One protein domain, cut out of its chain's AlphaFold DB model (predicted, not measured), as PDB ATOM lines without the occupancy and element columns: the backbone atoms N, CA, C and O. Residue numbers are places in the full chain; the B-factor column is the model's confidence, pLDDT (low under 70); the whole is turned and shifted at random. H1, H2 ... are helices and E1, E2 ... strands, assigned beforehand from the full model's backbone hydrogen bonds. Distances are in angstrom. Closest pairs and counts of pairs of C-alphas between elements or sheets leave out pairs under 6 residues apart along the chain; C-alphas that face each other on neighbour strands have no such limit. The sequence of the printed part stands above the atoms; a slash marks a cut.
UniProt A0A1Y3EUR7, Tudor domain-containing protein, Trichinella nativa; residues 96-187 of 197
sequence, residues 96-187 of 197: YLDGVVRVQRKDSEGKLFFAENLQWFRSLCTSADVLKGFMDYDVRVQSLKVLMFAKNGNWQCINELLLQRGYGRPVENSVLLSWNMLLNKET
ATOM      1  N   TYR A  96      22.774  15.015  79.497       89.06
ATOM      2  CA  TYR A  96      22.724  14.296  80.762       89.06
ATOM      3  C   TYR A  96      22.542  12.808  80.493       89.06
ATOM      4  O   TYR A  96      21.896  12.429  79.520       89.06
ATOM      5  N   LEU A  97      23.098  11.964  81.357       90.81
ATOM      6  CA  LEU A  97      22.899  10.522  81.252       90.81
ATOM      7  C   LEU A  97      21.469  10.173  81.666       90.81
ATOM      8  O   LEU A  97      21.041  10.514  82.769       90.81
ATOM      9  N   ASP A  98      20.736   9.517  80.769       90.00
ATOM     10  CA  ASP A  98      19.377   9.059  81.046       90.00
ATOM     11  C   ASP A  98      19.356   7.936  82.093       90.00
ATOM     12  O   ASP A  98      20.309   7.165  82.223       90.00
ATOM     13  N   GLY A  99      18.264   7.832  82.848       88.50
ATOM     14  CA  GLY A  99      18.042   6.707  83.759       88.50
ATOM     15  C   GLY A  99      18.902   6.676  85.025       88.50
ATOM     16  O   GLY A  99      18.710   5.777  85.836       88.50
ATOM     17  N   VAL A 100      19.800   7.646  85.249       90.75
ATOM     18  CA  VAL A 100      20.693   7.676  86.421       90.75
ATOM     19  C   VAL A 100      20.478   8.949  87.236       90.75
ATOM     20  O   VAL A 100      20.848  10.046  86.821       90.75
ATOM     21  N   VAL A 101      19.949   8.810  88.454       89.94
ATOM     22  CA  VAL A 101      19.904   9.909  89.431       89.94
ATOM     23  C   VAL A 101      20.967   9.689  90.489       89.94
ATOM     24  O   VAL A 101      20.919   8.715  91.236       89.94
ATOM     25  N   ARG A 102      21.914  10.624  90.581       88.94
ATOM     26  CA  ARG A 102      22.987  10.604  91.579       88.94
ATOM     27  C   ARG A 102      22.419  10.459  92.996       88.94
ATOM     28  O   ARG A 102      21.551  11.232  93.406       88.94
ATOM     29  N   VAL A 103      22.963   9.517  93.767       87.56
ATOM     30  CA  VAL A 103      22.674   9.405  95.206       87.56
ATOM     31  C   VAL A 103      23.260  10.628  95.913       87.56
ATOM     32  O   VAL A 103      24.392  11.009  95.640       87.56
ATOM     33  N   GLN A 104      22.527  11.283  96.813       84.69
ATOM     34  CA  GLN A 104      23.090  12.399  97.580       84.69
ATOM     35  C   GLN A 104      23.799  11.875  98.832       84.69
ATOM     36  O   GLN A 104      23.167  11.281  99.699       84.69
ATOM     37  N   ARG A 105      25.106  12.134  98.935       85.81
ATOM     38  CA  ARG A 105      25.918  11.897 100.138       85.81
ATOM     39  C   ARG A 105      26.669  13.192 100.465       85.81
ATOM     40  O   ARG A 105      27.317  13.753  99.578       85.81
ATOM     41  N   LYS A 106      26.464  13.741 101.667       86.44
ATOM     42  CA  LYS A 106      26.948  15.086 102.061       86.44
ATOM     43  C   LYS A 106      28.259  15.051 102.853       86.44
ATOM     44  O   LYS A 106      28.933  16.074 102.963       86.44
ATOM     45  N   ASP A 107      28.588  13.890 103.388       92.25
ATOM     46  CA  ASP A 107      29.795  13.564 104.127       92.25
ATOM     47  C   ASP A 107      31.043  13.535 103.227       92.25
ATOM     48  O   ASP A 107      30.968  13.521 101.993       92.25
ATOM     49  N   SER A 108      32.215  13.578 103.860       91.81
ATOM     50  CA  SER A 108      33.509  13.625 103.170       91.81
ATOM     51  C   SER A 108      33.767  12.373 102.329       91.81
ATOM     52  O   SER A 108      34.251  12.499 101.204       91.81
ATOM     53  N   GLU A 109      33.384  11.193 102.823       91.69
ATOM     54  CA  GLU A 109      33.488   9.934 102.072       91.69
ATOM     55  C   GLU A 109      32.589   9.962 100.835       91.69
ATOM     56  O   GLU A 109      33.036   9.652  99.731       91.69
ATOM     57  N   GLY A 110      31.352  10.444 100.984       90.00
ATOM     58  CA  GLY A 110      30.460  10.712  99.864       90.00
ATOM     59  C   GLY A 110      31.104  11.582  98.782       90.00
ATOM     60  O   GLY A 110      31.083  11.224  97.606       90.00
ATOM     61  N   LYS A 111      31.718  12.713  99.157       88.88
ATOM     62  CA  LYS A 111      32.406  13.606  98.203       88.88
ATOM     63  C   LYS A 111      33.548  12.905  97.465       88.88
ATOM     64  O   LYS A 111      33.634  13.059  96.244       88.88
ATOM     65  N   LEU A 112      34.383  12.147  98.179       91.44
ATOM     66  CA  LEU A 112      35.492  11.394  97.590       91.44
ATOM     67  C   LEU A 112      34.976  10.345  96.595       91.44
ATOM     68  O   LEU A 112      35.397  10.336  95.441       91.44
ATOM     69  N   PHE A 113      33.965   9.573  96.992       91.38
ATOM     70  CA  PHE A 113      33.315   8.577  96.140       91.38
ATOM     71  C   PHE A 113      32.785   9.172  94.823       91.38
ATOM     72  O   PHE A 113      32.911   8.567  93.754       91.38
ATOM     73  N   PHE A 114      32.207  10.381  94.848       89.69
ATOM     74  CA  PHE A 114      31.770  11.047  93.614       89.69
ATOM     75  C   PHE A 114      32.929  11.530  92.749       89.69
ATOM     76  O   PHE A 114      32.813  11.485  91.524       89.69
ATOM     77  N   ALA A 115      34.017  12.005  93.356       90.44
ATOM     78  CA  ALA A 115      35.203  12.424  92.620       90.44
ATOM     79  C   ALA A 115      35.834  11.235  91.877       90.44
ATOM     80  O   ALA A 115      36.113  11.346  90.683       90.44
ATOM     81  N   GLU A 116      35.950  10.082  92.540       93.69
ATOM     82  CA  GLU A 116      36.463   8.842  91.947       93.69
ATOM     83  C   GLU A 116      35.585   8.347  90.794       93.69
ATOM     84  O   GLU A 116      36.086   8.036  89.713       93.69
ATOM     85  N   ASN A 117      34.260   8.326  90.968       93.00
ATOM     86  CA  ASN A 117      33.351   7.924  89.893       93.00
ATOM     87  C   ASN A 117      33.347   8.913  88.721       93.00
ATOM     88  O   ASN A 117      33.248   8.494  87.568       93.00
ATOM     89  N   LEU A 118      33.500  10.214  88.982       90.69
ATOM     90  CA  LEU A 118      33.652  11.212  87.924       90.69
ATOM     91  C   LEU A 118      34.968  11.027  87.158       90.69
ATOM     92  O   LEU A 118      34.987  11.154  85.933       90.69
ATOM     93  N   GLN A 119      36.062  10.720  87.856       94.31
ATOM     94  CA  GLN A 119      37.349  10.414  87.233       94.31
ATOM     95  C   GLN A 119      37.270   9.138  86.391       94.31
ATOM     96  O   GLN A 119      37.737   9.134  85.255       94.31
ATOM     97  N   TRP A 120      36.630   8.090  86.909       94.88
ATOM     98  CA  TRP A 120      36.377   6.854  86.173       94.88
ATOM     99  C   TRP A 120      35.554   7.109  84.904       94.88
ATOM    100  O   TRP A 120      35.967   6.699  83.822       94.88
ATOM    101  N   PHE A 121      34.446   7.848  85.012       93.12
ATOM    102  CA  PHE A 121      33.596   8.185  83.869       93.12
ATOM    103  C   PHE A 121      34.383   8.935  82.786       93.12
ATOM    104  O   PHE A 121      34.293   8.600  81.606       93.12
ATOM    105  N   ARG A 122      35.203   9.914  83.192       93.12
ATOM    106  CA  ARG A 122      36.094  10.641  82.276       93.12
ATOM    107  C   ARG A 122      37.089   9.702  81.605       93.12
ATOM    108  O   ARG A 122      37.178   9.733  80.385       93.12
ATOM    109  N   SER A 123      37.769   8.858  82.383       93.88
ATOM    110  CA  SER A 123      38.748   7.890  81.878       93.88
ATOM    111  C   SER A 123      38.134   6.963  80.829       93.88
ATOM    112  O   SER A 123      38.690   6.812  79.742       93.88
ATOM    113  N   LEU A 124      36.942   6.423  81.102       92.31
ATOM    114  CA  LEU A 124      36.210   5.578  80.160       92.31
ATOM    115  C   LEU A 124      35.880   6.330  78.864       92.31
ATOM    116  O   LEU A 124      36.130   5.816  77.780       92.31
ATOM    117  N   CYS A 125      35.375   7.564  78.959       91.94
ATOM    118  CA  CYS A 125      35.047   8.361  77.775       91.94
ATOM    119  C   CYS A 125      36.282   8.738  76.944       91.94
ATOM    120  O   CYS A 125      36.177   8.867  75.730       91.94
ATOM    121  N   THR A 126      37.439   8.930  77.578       91.75
ATOM    122  CA  THR A 126      38.682   9.305  76.883       91.75
ATOM    123  C   THR A 126      39.474   8.124  76.339       91.75
ATOM    124  O   THR A 126      40.303   8.322  75.459       91.75
ATOM    125  N   SER A 127      39.264   6.921  76.878       92.75
ATOM    126  CA  SER A 127      39.989   5.708  76.472       92.75
ATOM    127  C   SER A 127      39.183   4.782  75.560       92.75
ATOM    128  O   SER A 127      39.738   3.813  75.056       92.75
ATOM    129  N   ALA A 128      37.892   5.052  75.348       92.31
ATOM    130  CA  ALA A 128      37.064   4.280  74.431       92.31
ATOM    131  C   ALA A 128      37.479   4.501  72.967       92.31
ATOM    132  O   ALA A 128      37.680   5.636  72.539       92.31
ATOM    133  N   ASP A 129      37.491   3.423  72.181       91.69
ATOM    134  CA  ASP A 129      37.727   3.477  70.732       91.69
ATOM    135  C   ASP A 129      36.600   4.233  70.023       91.69
ATOM    136  O   ASP A 129      36.808   4.978  69.065       91.69
ATOM    137  N   VAL A 130      35.366   3.996  70.482       94.06
ATOM    138  CA  VAL A 130      34.149   4.569  69.912       94.06
ATOM    139  C   VAL A 130      33.158   4.880  71.024       94.06
ATOM    140  O   VAL A 130      32.902   4.050  71.900       94.06
ATOM    141  N   LEU A 131      32.540   6.056  70.932       93.31
ATOM    142  CA  LEU A 131      31.388   6.448  71.734       93.31
ATOM    143  C   LEU A 131      30.138   6.517  70.855       93.31
ATOM    144  O   LEU A 131      30.172   7.057  69.749       93.31
ATOM    145  N   LYS A 132      29.021   5.987  71.354       92.19
ATOM    146  CA  LYS A 132      27.692   6.128  70.745       92.19
ATOM    147  C   LYS A 132      26.688   6.597  71.783       92.19
ATOM    148  O   LYS A 132      26.841   6.320  72.968       92.19
ATOM    149  N   GLY A 133      25.656   7.300  71.332       89.81
ATOM    150  CA  GLY A 133      24.583   7.775  72.192       89.81
ATOM    151  C   GLY A 133      23.232   7.642  71.510       89.81
ATOM    152  O   GLY A 133      23.084   8.091  70.376       89.81
ATOM    153  N   PHE A 134      22.249   7.069  72.202       87.12
ATOM    154  CA  PHE A 134      20.844   7.286  71.858       87.12
ATOM    155  C   PHE A 134      20.379   8.537  72.584       87.12
ATOM    156  O   PHE A 134      20.598   8.664  73.788       87.12
ATOM    157  N   MET A 135      19.793   9.467  71.838       85.94
ATOM    158  CA  MET A 135      19.434  10.788  72.335       85.94
ATOM    159  C   MET A 135      17.920  10.940  72.383       85.94
ATOM    160  O   MET A 135      17.241  10.665  71.398       85.94
ATOM    161  N   ASP A 136      17.426  11.432  73.511       84.56
ATOM    162  CA  ASP A 136      16.078  11.968  73.670       84.56
ATOM    163  C   ASP A 136      16.183  13.456  74.037       84.56
ATOM    164  O   ASP A 136      17.103  13.864  74.749       84.56
ATOM    165  N   TYR A 137      15.281  14.293  73.531       81.94
ATOM    166  CA  TYR A 137      15.324  15.739  73.756       81.94
ATOM    167  C   TYR A 137      14.227  16.168  74.727       81.94
ATOM    168  O   TYR A 137      13.040  16.150  74.405       81.94
ATOM    169  N   ASP A 138      14.622  16.630  75.916       78.25
ATOM    170  CA  ASP A 138      13.678  17.200  76.870       78.25
ATOM    171  C   ASP A 138      13.487  18.692  76.582       78.25
ATOM    172  O   ASP A 138      14.262  19.547  77.027       78.25
ATOM    173  N   VAL A 139      12.419  18.993  75.840       77.12
ATOM    174  CA  VAL A 139      12.013  20.351  75.439       77.12
ATOM    175  C   VAL A 139      11.866  21.315  76.622       77.12
ATOM    176  O   VAL A 139      12.116  22.508  76.468       77.12
ATOM    177  N   ARG A 140      11.497  20.825  77.815       77.19
ATOM    178  CA  ARG A 140      11.202  21.674  78.987       77.19
ATOM    179  C   ARG A 140      12.464  22.262  79.599       77.19
ATOM    180  O   ARG A 140      12.460  23.387  80.080       77.19
ATOM    181  N   VAL A 141      13.538  21.477  79.595       75.56
ATOM    182  CA  VAL A 141      14.840  21.858  80.160       75.56
ATOM    183  C   VAL A 141      15.885  22.129  79.076       75.56
ATOM    184  O   VAL A 141      17.056  22.328  79.399       75.56
ATOM    185  N   GLN A 142      15.468  22.113  77.804       78.56
ATOM    186  CA  GLN A 142      16.303  22.309  76.617       78.56
ATOM    187  C   GLN A 142      17.604  21.497  76.678       78.56
ATOM    188  O   GLN A 142      18.704  22.026  76.497       78.56
ATOM    189  N   SER A 143      17.494  20.204  76.989       81.38
ATOM    190  CA  SER A 143      18.668  19.342  77.130       81.38
ATOM    191  C   SER A 143      18.465  17.951  76.559       81.38
ATOM    192  O   SER A 143      17.343  17.453  76.486       81.38
ATOM    193  N   LEU A 144      19.574  17.336  76.153       88.00
ATOM    194  CA  LEU A 144      19.587  15.982  75.614       88.00
ATOM    195  C   LEU A 144      19.788  14.973  76.747       88.00
ATOM    196  O   LEU A 144      20.773  15.036  77.484       88.00
ATOM    197  N   LYS A 145      18.871  14.023  76.872       88.50
ATOM    198  CA  LYS A 145      19.060  12.808  77.661       88.50
ATOM    199  C   LYS A 145      19.738  11.775  76.781       88.50
ATOM    200  O   LYS A 145      19.356  11.600  75.628       88.50
ATOM    201  N   VAL A 146      20.766  11.122  77.307       91.56
ATOM    202  CA  VAL A 146      21.618  10.237  76.515       91.56
ATOM    203  C   VAL A 146      21.774   8.890  77.202       91.56
ATOM    204  O   VAL A 146      22.222   8.817  78.349       91.56
ATOM    205  N   LEU A 147      21.461   7.820  76.474       92.50
ATOM    206  CA  LEU A 147      21.990   6.489  76.757       92.50
ATOM    207  C   LEU A 147      23.313   6.346  76.031       92.50
ATOM    208  O   LEU A 147      23.346   6.300  74.802       92.50
ATOM    209  N   MET A 148      24.399   6.326  76.790       94.00
ATOM    210  CA  MET A 148      25.748   6.404  76.260       94.00
ATOM    211  C   MET A 148      26.421   5.037  76.297       94.00
ATOM    212  O   MET A 148      26.343   4.313  77.288       94.00
ATOM    213  N   PHE A 149      27.113   4.705  75.216       93.94
ATOM    214  CA  PHE A 149      27.811   3.446  75.028       93.94
ATOM    215  C   PHE A 149      29.267   3.715  74.679       93.94
ATOM    216  O   PHE A 149      29.558   4.524  73.797       93.94
ATOM    217  N   ALA A 150      30.169   3.012  75.352       95.19
ATOM    218  CA  ALA A 150      31.592   3.007  75.052       95.19
ATOM    219  C   ALA A 150      31.995   1.642  74.499       95.19
ATOM    220  O   ALA A 150      31.533   0.612  74.993       95.19
ATOM    221  N   LYS A 151      32.857   1.634  73.482       93.56
ATOM    222  CA  LYS A 151      33.517   0.425  72.994       93.56
ATOM    223  C   LYS A 151      34.976   0.431  73.435       93.56
ATOM    224  O   LYS A 151      35.712   1.342  73.073       93.56
ATOM    225  N   ASN A 152      35.369  -0.590  74.187       86.44
ATOM    226  CA  ASN A 152      36.765  -0.910  74.480       86.44
ATOM    227  C   ASN A 152      36.890  -2.439  74.448       86.44
ATOM    228  O   ASN A 152      36.558  -3.131  75.411       86.44
ATOM    229  N   GLY A 153      37.179  -2.975  73.261       88.19
ATOM    230  CA  GLY A 153      36.894  -4.373  72.925       88.19
ATOM    231  C   GLY A 153      35.395  -4.616  72.702       88.19
ATOM    232  O   GLY A 153      34.943  -4.672  71.555       88.19
ATOM    233  N   ASN A 154      34.613  -4.688  73.785       88.56
ATOM    234  CA  ASN A 154      33.161  -4.907  73.758       88.56
ATOM    235  C   ASN A 154      32.369  -3.618  74.028       88.56
ATOM    236  O   ASN A 154      32.882  -2.667  74.619       88.56
ATOM    237  N   TRP A 155      31.110  -3.588  73.580       92.44
ATOM    238  CA  TRP A 155      30.191  -2.486  73.870       92.44
ATOM    239  C   TRP A 155      29.704  -2.546  75.314       92.44
ATOM    240  O   TRP A 155      29.266  -3.593  75.784       92.44
ATOM    241  N   GLN A 156      29.737  -1.404  75.993       91.81
ATOM    242  CA  GLN A 156      29.250  -1.260  77.358       91.81
ATOM    243  C   GLN A 156      28.350  -0.030  77.467       91.81
ATOM    244  O   GLN A 156      28.714   1.051  77.001       91.81
ATOM    245  N   CYS A 157      27.190  -0.182  78.109       92.69
ATOM    246  CA  CYS A 157      26.326   0.944  78.450       92.69
ATOM    247  C   CYS A 157      26.891   1.665  79.679       92.69
ATOM    248  O   CYS A 157      26.936   1.111  80.776       92.69
ATOM    249  N   ILE A 158      27.321   2.914  79.510       94.62
ATOM    250  CA  ILE A 158      27.934   3.701  80.586       94.62
ATOM    251  C   ILE A 158      26.912   4.005  81.690       94.62
ATOM    252  O   ILE A 158      27.258   4.011  82.871       94.62
ATOM    253  N   ASN A 159      25.651   4.232  81.314       93.81
ATOM    254  CA  ASN A 159      24.563   4.508  82.250       93.81
ATOM    255  C   ASN A 159      24.355   3.329  83.214       93.81
ATOM    256  O   ASN A 159      24.306   3.532  84.425       93.81
ATOM    257  N   GLU A 160      24.322   2.105  82.683       91.94
ATOM    258  CA  GLU A 160      24.204   0.870  83.466       91.94
ATOM    259  C   GLU A 160      25.417   0.667  84.388       91.94
ATOM    260  O   GLU A 160      25.268   0.421  85.585       91.94
ATOM    261  N   LEU A 161      26.633   0.871  83.870       93.62
ATOM    262  CA  LEU A 161      27.857   0.763  84.668       93.62
ATOM    263  C   LEU A 161      27.872   1.738  85.857       93.62
ATOM    264  O   LEU A 161      28.351   1.389  86.934       93.62
ATOM    265  N   LEU A 162      27.332   2.952  85.707       93.25
ATOM    266  CA  LEU A 162      27.207   3.894  86.827       93.25
ATOM    267  C   LEU A 162      26.259   3.377  87.917       93.25
ATOM    268  O   LEU A 162      26.544   3.569  89.103       93.25
ATOM    269  N   LEU A 163      25.158   2.716  87.544       92.44
ATOM    270  CA  LEU A 163      24.239   2.098  88.504       92.44
ATOM    271  C   LEU A 163      24.909   0.931  89.237       92.44
ATOM    272  O   LEU A 163      24.876   0.893  90.465       92.44
ATOM    273  N   GLN A 164      25.599   0.046  88.514       92.12
ATOM    274  CA  GLN A 164      26.333  -1.088  89.093       92.12
ATOM    275  C   GLN A 164      27.440  -0.644  90.060       92.12
ATOM    276  O   GLN A 164      27.705  -1.301  91.063       92.12
ATOM    277  N   ARG A 165      28.057   0.514  89.801       92.94
ATOM    278  CA  ARG A 165      29.045   1.145  90.693       92.94
ATOM    279  C   ARG A 165      28.423   1.870  91.892       92.94
ATOM    280  O   ARG A 165      29.154   2.441  92.698       92.94
ATOM    281  N   GLY A 166      27.095   1.904  92.005       90.81
ATOM    282  CA  GLY A 166      26.374   2.584  93.081       90.81
ATOM    283  C   GLY A 166      26.412   4.114  93.002       90.81
ATOM    284  O   GLY A 166      26.132   4.785  93.999       90.81
ATOM    285  N   TYR A 167      26.769   4.693  91.847       90.94
ATOM    286  CA  TYR A 167      26.814   6.150  91.664       90.94
ATOM    287  C   TYR A 167      25.422   6.786  91.777       90.94
ATOM    288  O   TYR A 167      25.249   7.886  92.321       90.94
ATOM    289  N   GLY A 168      24.421   6.093  91.242       89.50
ATOM    290  CA  GLY A 168      23.054   6.569  91.157       89.50
ATOM    291  C   GLY A 168      22.034   5.474  91.417       89.50
ATOM    292  O   GLY A 168      22.366   4.301  91.549       89.50
ATOM    293  N   ARG A 169      20.777   5.899  91.476       89.25
ATOM    294  CA  ARG A 169      19.601   5.033  91.449       89.25
ATOM    295  C   ARG A 169      18.937   5.103  90.070       89.25
ATOM    296  O   ARG A 169      19.020   6.165  89.436       89.25
ATOM    297  N   PRO A 170      18.274   4.022  89.629       88.44
ATOM    298  CA  PRO A 170      17.508   4.041  88.395       88.44
ATOM    299  C   PRO A 170      16.364   5.060  88.475       88.44
ATOM    300  O   PRO A 170      15.823   5.329  89.552       88.44
ATOM    301  N   VAL A 171      16.001   5.631  87.328       85.88
ATOM    302  CA  VAL A 171      14.827   6.504  87.176       85.88
ATOM    303  C   VAL A 171      13.697   5.713  86.540       85.88
ATOM    304  O   VAL A 171      13.883   5.151  85.459       85.88
ATOM    305  N   GLU A 172      12.533   5.702  87.191       77.81
ATOM    306  CA  GLU A 172      11.304   5.118  86.646       77.81
ATOM    307  C   GLU A 172      10.946   5.754  85.294       77.81
ATOM    308  O   GLU A 172      11.119   6.957  85.097       77.81
ATOM    309  N   ASN A 173      10.444   4.945  84.357       74.44
ATOM    310  CA  ASN A 173      10.081   5.363  82.993       74.44
ATOM    311  C   ASN A 173      11.243   5.938  82.155       74.44
ATOM    312  O   ASN A 173      11.015   6.733  81.244       74.44
ATOM    313  N   SER A 174      12.487   5.554  82.450       79.69
ATOM    314  CA  SER A 174      13.637   5.903  81.607       79.69
ATOM    315  C   SER A 174      13.767   4.987  80.388       79.69
ATOM    316  O   SER A 174      13.298   3.841  80.380       79.69
ATOM    317  N   VAL A 175      14.463   5.479  79.361       75.38
ATOM    318  CA  VAL A 175      14.808   4.672  78.187       75.38
ATOM    319  C   VAL A 175      15.757   3.548  78.606       75.38
ATOM    320  O   VAL A 175      15.648   2.446  78.081       75.38
ATOM    321  N   LEU A 176      16.618   3.784  79.606       77.62
ATOM    322  CA  LEU A 176      17.494   2.757  80.187       77.62
ATOM    323  C   LEU A 176      16.700   1.554  80.713       77.62
ATOM    324  O   LEU A 176      17.022   0.415  80.389       77.62
ATOM    325  N   LEU A 177      15.648   1.801  81.500       73.69
ATOM    326  CA  LEU A 177      14.800   0.722  82.012       73.69
ATOM    327  C   LEU A 177      14.092  -0.018  80.877       73.69
ATOM    328  O   LEU A 177      14.085  -1.245  80.863       73.69
ATOM    329  N   SER A 178      13.546   0.719  79.909       75.50
ATOM    330  CA  SER A 178      12.870   0.127  78.748       75.50
ATOM    331  C   SER A 178      13.822  -0.746  77.921       75.50
ATOM    332  O   SER A 178      13.460  -1.843  77.507       75.50
ATOM    333  N   TRP A 179      15.061  -0.289  77.735       73.19
ATOM    334  CA  TRP A 179      16.130  -1.021  77.060       73.19
ATOM    335  C   TRP A 179      16.514  -2.303  77.806       73.19
ATOM    336  O   TRP A 179      16.549  -3.376  77.209       73.19
ATOM    337  N   ASN A 180      16.737  -2.218  79.119       75.81
ATOM    338  CA  ASN A 180      17.065  -3.384  79.941       75.81
ATOM    339  C   ASN A 180      15.927  -4.422  79.931       75.81
ATOM    340  O   ASN A 180      16.189  -5.619  79.860       75.81
ATOM    341  N   MET A 181      14.662  -3.983  79.942       68.19
ATOM    342  CA  MET A 181      13.511  -4.885  79.812       68.19
ATOM    343  C   MET A 181      13.471  -5.616  78.465       68.19
ATOM    344  O   MET A 181      13.048  -6.767  78.424       68.19
ATOM    345  N   LEU A 182      13.883  -4.967  77.371       67.88
ATOM    346  CA  LEU A 182      13.947  -5.597  76.049       67.88
ATOM    347  C   LEU A 182      15.063  -6.644  75.982       67.88
ATOM    348  O   LEU A 182      14.800  -7.769  75.572       67.88
ATOM    349  N   LEU A 183      16.264  -6.310  76.462       71.69
ATOM    350  CA  LEU A 183      17.388  -7.253  76.496       71.69
ATOM    351  C   LEU A 183      17.094  -8.488  77.358       71.69
ATOM    352  O   LEU A 183      17.440  -9.602  76.981       71.69
ATOM    353  N   ASN A 184      16.430  -8.303  78.501       66.38
ATOM    354  CA  ASN A 184      16.101  -9.418  79.388       66.38
ATOM    355  C   ASN A 184      15.029 -10.349  78.794       66.38
ATOM    356  O   ASN A 184      15.055 -11.549  79.055       66.38
ATOM    357  N   LYS A 185      14.109  -9.827  77.968       56.97
ATOM    358  CA  LYS A 185      13.140 -10.664  77.242       56.97
ATOM    359  C   LYS A 185      13.816 -11.556  76.204       56.97
ATOM    360  O   LYS A 185      13.461 -12.721  76.098       56.97
ATOM    361  N   GLU A 186      14.824 -11.043  75.499       54.59
ATOM    362  CA  GLU A 186      15.594 -11.842  74.533       54.59
ATOM    363  C   GLU A 186      16.341 -13.007  75.208       54.59
ATOM    364  O   GLU A 186      16.484 -14.067  74.612       54.59
ATOM    365  N   THR A 187      16.762 -12.857  76.470       53.31
ATOM    366  CA  THR A 187      17.419 -13.945  77.219       53.31
ATOM    367  C   THR A 187      16.465 -15.000  77.792       53.31
ATOM    368  O   THR A 187      16.903 -16.119  78.055       53.31
TER     369      THR A 187
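AT A GLANCE: This is residues 96 to 187 of the 197 residues of the protein "Tudor domain-containing protein" of Trichinella nativa (UniProt A0A1Y3EUR7). Look for a short helix, H2, in the middle, between a long antiparallel sheet, E2-E3-E4, and a small two-strand sheet, E1-E5. The long helix H1 passes H2 on one side, with residues 108 to 112 sticking out; H3 points away on the other, with residues 181 to 187 sticking out. The 92 printed residues include three named helices and five named strands, in the order E1 H1 E2 E3 E4 H2 E5 H3, class mixed. The whole is compact, radius of gyration of the C-alphas 14.0 A, spanning 41 by 35 by 30 A.

HOW THE PARTS SIT: Start at residues 96 to 97, which pair, parallel, with residues 145 to 146 of E3, residues 143 to 152. E1, residues 100 to 102, is antiparallel to E5, residues 168 to 170, with N 101 and O 169 3.0 A apart. H1, residues 108 to 127, only grazes the larger sheet with residues 124 to 127. That sheet is a meander, each strand the antiparallel neighbour of the one before: E2, residues 130 to 138, E3, and E4, residues 154 to 157, in two hairpins. Check N 134 and O 147, 2.9 A, and N 150 and O 156, 2.9 A. H2, residues 158 to 164, only grazes this sheet; its closest C-alphas to E3 are Ile 158 and Met 148, 5.5 A, and to E5 Leu 163 and Arg 169, 6.2 A. H1 and H2 are close but not clearly touching, C-alphas Phe 121 and Ile 158 being closest at 7.9 A. H3, residues 175 to 187, only grazes the sheet and is apart from H1. In H1, H2 and H3 every O i to N i+4 pair is within hydrogen-bond range.

IN THESE COORDINATES: Find C-alpha 100, where E1 begins, at (20.693, 7.676, 86.421). H1 runs 28.6 A from C-alpha 108 at (33.509, 13.625, 103.170). E2 spans 25.0 A, E3 27.3 A, and H3 18.8 A to C-alpha 187 at (17.419, -13.945, 77.219).

THE WHOLE: The C-alphas farthest apart, Ser 108 and Glu 186, are 42.3 A apart. The printed part has no cut, and its links between named elements are tight. Residues 181 to 182 and 184 to 187 have pLDDT under 70.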